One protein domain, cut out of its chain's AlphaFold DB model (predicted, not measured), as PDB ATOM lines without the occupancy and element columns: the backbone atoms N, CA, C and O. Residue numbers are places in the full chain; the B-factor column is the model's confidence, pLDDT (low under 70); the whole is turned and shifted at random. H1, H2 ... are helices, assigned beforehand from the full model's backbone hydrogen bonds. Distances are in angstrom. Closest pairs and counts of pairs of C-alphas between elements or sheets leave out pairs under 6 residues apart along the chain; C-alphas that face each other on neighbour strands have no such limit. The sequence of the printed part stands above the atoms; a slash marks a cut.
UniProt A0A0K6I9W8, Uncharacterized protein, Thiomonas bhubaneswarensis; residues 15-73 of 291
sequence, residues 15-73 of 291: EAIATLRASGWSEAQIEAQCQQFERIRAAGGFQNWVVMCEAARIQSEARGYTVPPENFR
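AT A GLANCE: This is residues 15 to 73 of the 291 residues of an uncharacterized protein of Thiomonas bhubaneswarensis (UniProt A0A0K6I9W8). Two long helices, H2 and H3, meet near their ends as an open L, and each has a short helix folded back on it: H1 on the first residues of H2, H4 on residues 49 to 56 of H3. The 59 printed residues hold four named helices, H1 to H4 in order, and no named strand: all helix. The whole is loose, with a radius of gyration of the C-alphas of 14.8 A, and elongated, spanning 40 by 24 by 17 A.

IN THESE COORDINATES: H1, residues 15 to 22, begins at C-alpha 15 (205.948, 339.621, 307.535). H2, residues 27 to 42, is 22.2 A long; H3, residues 46 to 63, 25.6 A. H4, residues 69 to 72, ends at C-alpha 72 (198.973, 309.823, 316.164).

HOW THE PARTS SIT: H1 and H2 form a helical hairpin, touching through residues 27 to 30 of H2; their closest C-alphas, Leu 20 and Ile 30, are 7.2 A apart. They run opposite ways at a shallow tilt of 34 degrees, only just short of steep. H2 and H3 only just touch, only at the corner, with 3 pairs of C-alphas within 8 A, the closest Ile 40 and Phe 46 at 5.8 A; they are about perpendicular at 82 degrees. H3 touches H4, closest at the C-alphas of Cys 53 and Pro 69, 5.0 A. In H1, H2 and H3 every O i to N i+4 pair is within hydrogen-bond range; H4 is too short for one.

THE WHOLE: The farthest C-alphas, Ala 18 and Arg 63, are 41.1 A apart. The printed part has no cut, and its three links are tight. Mean pLDDT of the printed part is 71.8; 24 residues are under 70, among them 36 to 51.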
ATOM      1  N   GLU A  15     205.011 339.296 306.455       69.62
ATOM      2  CA  GLU A  15     205.948 339.621 307.535       69.62
ATOM      3  C   GLU A  15     206.810 338.423 307.956       69.62
ATOM      4  O   GLU A  15     208.028 338.563 308.040       69.62
ATOM      5  N   ALA A  16     206.228 337.232 308.143       72.06
ATOM      6  CA  ALA A  16     206.985 336.020 308.469       72.06
ATOM      7  C   ALA A  16     207.974 335.640 307.353       72.06
ATOM      8  O   ALA A  16     209.112 335.260 307.627       72.06
ATOM      9  N   ILE A  17     207.575 335.805 306.087       80.88
ATOM     10  CA  ILE A  17     208.456 335.594 304.929       80.88
ATOM     11  C   ILE A  17     209.615 336.603 304.940       80.88
ATOM     12  O   ILE A  17     210.767 336.227 304.716       80.88
ATOM     13  N   ALA A  18     209.342 337.876 305.247       81.88
ATOM     14  CA  ALA A  18     210.379 338.896 305.382       81.88
ATOM     15  C   ALA A  18     211.354 338.593 306.534       81.88
ATOM     16  O   ALA A  18     212.563 338.770 306.371       81.88
ATOM     17  N   THR A  19     210.868 338.070 307.665       73.94
ATOM     18  CA  THR A  19     211.719 337.625 308.780       73.94
ATOM     19  C   THR A  19     212.630 336.462 308.378       73.94
ATOM     20  O   THR A  19     213.814 336.475 308.718       73.94
ATOM     21  N   LEU A  20     212.130 335.484 307.616       74.75
ATOM     22  CA  LEU A  20     212.946 334.360 307.139       74.75
ATOM     23  C   LEU A  20     214.062 334.830 306.192       74.75
ATOM     24  O   LEU A  20     215.213 334.424 306.361       74.75
ATOM     25  N   ARG A  21     213.764 335.763 305.276       90.69
ATOM     26  CA  ARG A  21     214.779 336.395 304.407       90.69
ATOM     27  C   ARG A  21     215.844 337.134 305.206       90.69
ATOM     28  O   ARG A  21     217.034 336.935 304.980       90.69
ATOM     29  N   ALA A  22     215.425 337.961 306.165       79.56
ATOM     30  CA  ALA A  22     216.343 338.690 307.041       79.56
ATOM     31  C   ALA A  22     217.228 337.749 307.880       79.56
ATOM     32  O   ALA A  22     218.343 338.111 308.244       79.56
ATOM     33  N   SER A  23     216.759 336.523 308.131       74.06
ATOM     34  CA  SER A  23     217.495 335.474 308.845       74.06
ATOM     35  C   SER A  23     218.429 334.652 307.940       74.06
ATOM     36  O   SER A  23     218.949 333.624 308.370       74.06
ATOM     37  N   GLY A  24     218.638 335.075 306.688       89.69
ATOM     38  CA  GLY A  24     219.585 334.454 305.759       89.69
ATOM     39  C   GLY A  24     219.062 333.216 305.029       89.69
ATOM     40  O   GLY A  24     219.855 332.494 304.426       89.69
ATOM     41  N   TRP A  25     217.754 332.947 305.070       89.31
ATOM     42  CA  TRP A  25     217.164 331.850 304.305       89.31
ATOM     43  C   TRP A  25     217.095 332.215 302.820       89.31
ATOM     44  O   TRP A  25     216.709 333.326 302.457       89.31
ATOM     45  N   SER A  26     217.444 331.264 301.954       94.38
ATOM     46  CA  SER A  26     217.309 331.433 300.503       94.38
ATOM     47  C   SER A  26     215.845 331.325 300.058       94.38
ATOM     48  O   SER A  26     215.046 330.640 300.699       94.38
ATOM     49  N   GLU A  27     215.493 331.935 298.920       90.88
ATOM     50  CA  GLU A  27     214.129 331.848 298.366       90.88
ATOM     51  C   GLU A  27     213.681 330.395 298.157       90.88
ATOM     52  O   GLU A  27     212.538 330.063 298.445       90.88
ATOM     53  N   ALA A  28     214.595 329.503 297.761       86.94
ATOM     54  CA  ALA A  28     214.296 328.081 297.594       86.94
ATOM     55  C   ALA A  28     213.934 327.388 298.923       86.94
ATOM     56  O   ALA A  28     213.059 326.525 298.954       86.94
ATOM     57  N   GLN A  29     214.574 327.769 300.034       83.81
ATOM     58  CA  GLN A  29     214.235 327.250 301.366       83.81
ATOM     59  C   GLN A  29     212.888 327.789 301.848       83.81
ATOM     60  O   GLN A  29     212.104 327.048 302.433       83.81
ATOM     61  N   ILE A  30     212.606 329.064 301.575       82.56
ATOM     62  CA  ILE A  30     211.323 329.691 301.901       82.56
ATOM     63  C   ILE A  30     210.197 329.040 301.092       82.56
ATOM     64  O   ILE A  30     209.170 328.680 301.660       82.56
ATOM     65  N   GLU A  31     210.394 328.820 299.793       82.94
ATOM     66  CA  GLU A  31     209.414 328.173 298.924       82.94
ATOM     67  C   GLU A  31     209.170 326.713 299.325       82.94
ATOM     68  O   GLU A  31     208.016 326.302 299.459       82.94
ATOM     69  N   ALA A  32     210.226 325.945 299.611       79.25
ATOM     70  CA  ALA A  32     210.097 324.581 300.120       79.25
ATOM     71  C   ALA A  32     209.322 324.539 301.447       79.25
ATOM     72  O   ALA A  32     208.468 323.672 301.640       79.25
ATOM     73  N   GLN A  33     209.566 325.507 302.333       78.88
ATOM     74  CA  GLN A  33     208.855 325.631 303.599       78.88
ATOM     75  C   GLN A  33     207.380 326.009 303.386       78.88
ATOM     76  O   GLN A  33     206.506 325.432 304.029       78.88
ATOM     77  N   CYS A  34     207.074 326.918 302.458       76.06
ATOM     78  CA  CYS A  34     205.702 327.257 302.068       76.06
ATOM     79  C   CYS A  34     204.966 326.046 301.484       76.06
ATOM     80  O   CYS A  34     203.860 325.737 301.921       76.06
ATOM     81  N   GLN A  35     205.597 325.301 300.575       76.12
ATOM     82  CA  GLN A  35     205.039 324.067 300.016       76.12
ATOM     83  C   GLN A  35     204.844 322.992 301.095       76.12
ATOM     84  O   GLN A  35     203.860 322.256 301.075       76.12
ATOM     85  N   GLN A  36     205.749 322.901 302.072       69.69
ATOM     86  CA  GLN A  36     205.590 322.023 303.230       69.69
ATOM     87  C   GLN A  36     204.405 322.458 304.101       69.69
ATOM     88  O   GLN A  36     203.605 321.610 304.492       69.69
ATOM     89  N   PHE A  37     204.236 323.758 304.356       57.00
ATOM     90  CA  PHE A  37     203.062 324.294 305.048       57.00
ATOM     91  C   PHE A  37     201.766 324.025 304.278       57.00
ATOM     92  O   PHE A  37     200.761 323.680 304.894       57.00
ATOM     93  N   GLU A  38     201.778 324.098 302.948       60.84
ATOM     94  CA  GLU A  38     200.632 323.749 302.103       60.84
ATOM     95  C   GLU A  38     200.316 322.248 302.117       60.84
ATOM     96  O   GLU A  38     199.147 321.870 302.184       60.84
ATOM     97  N   ARG A  39     201.331 321.376 302.153       58.81
ATOM     98  CA  ARG A  39     201.137 319.927 302.349       58.81
ATOM     99  C   ARG A  39     200.567 319.615 303.733       58.81
ATOM    100  O   ARG A  39     199.652 318.810 303.860       58.81
ATOM    101  N   ILE A  40     201.066 320.287 304.767       47.38
ATOM    102  CA  ILE A  40     200.564 320.174 306.142       47.38
ATOM    103  C   ILE A  40     199.128 320.722 306.247       47.38
ATOM    104  O   ILE A  40     198.290 320.151 306.941       47.38
ATOM    105  N   ARG A  41     198.809 321.793 305.512       57.75
ATOM    106  CA  ARG A  41     197.453 322.338 305.354       57.75
ATOM    107  C   ARG A  41     196.520 321.331 304.683       57.75
ATOM    108  O   ARG A  41     195.409 321.149 305.170       57.75
ATOM    109  N   ALA A  42     196.970 320.662 303.622       54.28
ATOM    110  CA  ALA A  42     196.204 319.610 302.952       54.28
ATOM    111  C   ALA A  42     195.920 318.401 303.869       54.28
ATOM    112  O   ALA A  42     194.945 317.694 303.647       54.28
ATOM    113  N   ALA A  43     196.712 318.212 304.932       50.56
ATOM    114  CA  ALA A  43     196.578 317.131 305.913       50.56
ATOM    115  C   ALA A  43     195.911 317.541 307.251       50.56
ATOM    116  O   ALA A  43     195.998 316.801 308.231       50.56
ATOM    117  N   GLY A  44     195.258 318.710 307.336       49.44
ATOM    118  CA  GLY A  44     194.517 319.125 308.541       49.44
ATOM    119  C   GLY A  44     195.261 320.052 309.519       49.44
ATOM    120  O   GLY A  44     194.775 320.279 310.625       49.44
ATOM    121  N   GLY A  45     196.390 320.647 309.116       58.22
ATOM    122  CA  GLY A  45     196.974 321.840 309.753       58.22
ATOM    123  C   GLY A  45     198.234 321.618 310.605       58.22
ATOM    124  O   GLY A  45     198.438 320.575 311.220       58.22
ATOM    125  N   PHE A  46     199.084 322.653 310.666       46.88
ATOM    126  CA  PHE A  46     200.372 322.658 311.385       46.88
ATOM    127  C   PHE A  46     200.212 322.451 312.890       46.88
ATOM    128  O   PHE A  46     200.986 321.716 313.492       46.88
ATOM    129  N   GLN A  47     199.151 323.009 313.475       51.16
ATOM    130  CA  GLN A  47     198.811 322.804 314.882       51.16
ATOM    131  C   GLN A  47     198.613 321.315 315.207       51.16
ATOM    132  O   GLN A  47     199.112 320.834 316.218       51.16
ATOM    133  N   ASN A  48     197.930 320.576 314.324       57.53
ATOM    134  CA  ASN A  48     197.686 319.147 314.496       57.53
ATOM    135  C   ASN A  48     198.998 318.355 314.401       57.53
ATOM    136  O   ASN A  48     199.252 317.468 315.208       57.53
ATOM    137  N   TRP A  49     199.884 318.731 313.473       64.50
ATOM    138  CA  TRP A  49     201.220 318.142 313.370       64.50
ATOM    139  C   TRP A  49     202.087 318.400 314.607       64.50
ATOM    140  O   TRP A  49     202.693 317.466 315.125       64.50
ATOM    141  N   VAL A  50     202.096 319.627 315.136       59.44
ATOM    142  CA  VAL A  50     202.817 319.955 316.377       59.44
ATOM    143  C   VAL A  50     202.272 319.143 317.559       59.44
ATOM    144  O   VAL A  50     203.058 318.585 318.319       59.44
ATOM    145  N   VAL A  51     200.946 319.005 317.681       61.69
ATOM    146  CA  VAL A  51     200.306 318.178 318.723       61.69
ATOM    147  C   VAL A  51     200.672 316.697 318.573       61.69
ATOM    148  O   VAL A  51     200.990 316.054 319.571       61.69
ATOM    149  N   MET A  52     200.696 316.157 317.348       78.19
ATOM    150  CA  MET A  52     201.141 314.779 317.090       78.19
ATOM    151  C   MET A  52     202.612 314.568 317.465       78.19
ATOM    152  O   MET A  52     202.944 313.569 318.101       78.19
ATOM    153  N   CYS A  53     203.495 315.503 317.102       63.84
ATOM    154  CA  CYS A  53     204.916 315.442 317.439       63.84
ATOM    155  C   CYS A  53     205.148 315.495 318.952       63.84
ATOM    156  O   CYS A  53     205.958 314.734 319.475       63.84
ATOM    157  N   GLU A  54     204.406 316.340 319.665       66.56
ATOM    158  CA  GLU A  54     204.517 316.443 321.119       66.56
ATOM    159  C   GLU A  54     203.956 315.198 321.826       66.56
ATOM    160  O   GLU A  54     204.585 314.667 322.742       66.56
ATOM    161  N   ALA A  55     202.831 314.652 321.352       68.75
ATOM    162  CA  ALA A  55     202.284 313.391 321.857       68.75
ATOM    163  C   ALA A  55     203.245 312.210 321.627       68.75
ATOM    164  O   ALA A  55     203.457 311.383 322.520       68.75
ATOM    165  N   ALA A  56     203.880 312.166 320.454       70.38
ATOM    166  CA  ALA A  56     204.920 311.201 320.128       70.38
ATOM    167  C   ALA A  56     206.154 311.340 321.017       70.38
ATOM    168  O   ALA A  56     206.654 310.328 321.512       70.38
ATOM    169  N   ARG A  57     206.611 312.568 321.286       85.44
ATOM    170  CA  ARG A  57     207.722 312.834 322.207       85.44
ATOM    171  C   ARG A  57     207.416 312.306 323.610       85.44
ATOM    172  O   ARG A  57     208.187 311.505 324.129       85.44
ATOM    173  N   ILE A  58     206.264 312.673 324.177       71.12
ATOM    174  CA  ILE A  58     205.838 312.243 325.522       71.12
ATOM    175  C   ILE A  58     205.771 310.711 325.619       71.12
ATOM    176  O   ILE A  58     206.284 310.119 326.568       71.12
ATOM    177  N   GLN A  59     205.168 310.042 324.630       65.19
ATOM    178  CA  GLN A  59     205.095 308.577 324.617       65.19
ATOM    179  C   GLN A  59     206.463 307.921 324.412       65.19
ATOM    180  O   GLN A  59     206.703 306.848 324.963       65.19
ATOM    181  N   SER A  60     207.368 308.560 323.669       76.62
ATOM    182  CA  SER A  60     208.736 308.064 323.509       76.62
ATOM    183  C   SER A  60     209.498 308.082 324.831       76.62
ATOM    184  O   SER A  60     210.132 307.093 325.200       76.62
ATOM    185  N   GLU A  61     209.384 309.183 325.577       79.81
ATOM    186  CA  GLU A  61     210.003 309.349 326.896       79.81
ATOM    187  C   GLU A  61     209.459 308.343 327.908       79.81
ATOM    188  O   GLU A  61     210.232 307.691 328.607       79.81
ATOM    189  N   ALA A  62     208.139 308.150 327.940       72.00
ATOM    190  CA  ALA A  62     207.502 307.211 328.858       72.00
ATOM    191  C   ALA A  62     207.899 305.747 328.603       72.00
ATOM    192  O   ALA A  62     207.919 304.939 329.531       72.00
ATOM    193  N   ARG A  63     208.185 305.383 327.348       80.06
ATOM    194  CA  ARG A  63     208.429 303.990 326.946       80.06
ATOM    195  C   ARG A  63     209.906 303.638 326.778       80.06
ATOM    196  O   ARG A  63     210.229 302.459 326.663       80.06
ATOM    197  N   GLY A  64     210.791 304.634 326.743       87.81
ATOM    198  CA  GLY A  64     212.224 304.435 326.519       87.81
ATOM    199  C   GLY A  64     212.588 304.052 325.079       87.81
ATOM    200  O   GLY A  64     213.694 303.571 324.841       87.81
ATOM    201  N   TYR A  65     211.684 304.246 324.114       79.00
ATOM    202  CA  TYR A  65     211.948 304.052 322.686       79.00
ATOM    203  C   TYR A  65     211.177 305.064 321.842       79.00
ATOM    204  O   TYR A  65     210.105 305.515 322.233       79.00
ATOM    205  N   THR A  66     211.700 305.400 320.663       84.38
ATOM    206  CA  THR A  66     211.086 306.387 319.766       84.38
ATOM    207  C   THR A  66     209.730 305.908 319.242       84.38
ATOM    208  O   THR A  66     209.633 304.870 318.587       84.38
ATOM    209  N   VAL A  67     208.685 306.695 319.489       73.12
ATOM    210  CA  VAL A  67     207.340 306.533 318.934       73.12
ATOM    211  C   VAL A  67     207.178 307.534 317.784       73.12
ATOM    212  O   VAL A  67     207.328 308.732 318.009       73.12
ATOM    213  N   PRO A  68     206.886 307.088 316.552       72.81
ATOM    214  CA  PRO A  68     206.723 307.990 315.415       72.81
ATOM    215  C   PRO A  68     205.436 308.842 315.526       72.81
ATOM    216  O   PRO A  68     204.391 308.298 315.903       72.81
ATOM    217  N   PRO A  69     205.465 310.145 315.168       69.50
ATOM    218  CA  PRO A  69     204.281 311.018 315.116       69.50
ATOM    219  C   PRO A  69     203.135 310.465 314.267       69.50
ATOM    220  O   PRO A  69     201.967 310.733 314.539       69.50
ATOM    221  N   GLU A  70     203.441 309.644 313.266       73.88
ATOM    222  CA  GLU A  70     202.460 309.014 312.387       73.88
ATOM    223  C   GLU A  70     201.508 308.066 313.125       73.88
ATOM    224  O   GLU A  70     200.378 307.875 312.674       73.88
ATOM    225  N   ASN A  71     201.917 307.536 314.283       70.50
ATOM    226  CA  ASN A  71     201.050 306.733 315.149       70.50
ATOM    227  C   ASN A  71     199.907 307.552 315.770       70.50
ATOM    228  O   ASN A  71     198.966 306.971 316.305       70.50
ATOM    229  N   PHE A  72     199.981 308.882 315.683       68.12
ATOM    230  CA  PHE A  72     198.973 309.823 316.164       68.12
ATOM    231  C   PHE A  72     198.170 310.451 315.016       68.12
ATOM    232  O   PHE A  72     197.394 311.376 315.257       68.12
ATOM    233  N   ARG A  73     198.322 309.963 313.770       66.62
ATOM    234  CA  ARG A  73     197.497 310.430 312.646       66.62
ATOM    235  C   ARG A  73     196.021 310.220 312.951       66.62
ATOM    236  O   ARG A  73     195.597 309.136 313.352       66.62
TER     237      ARG A  73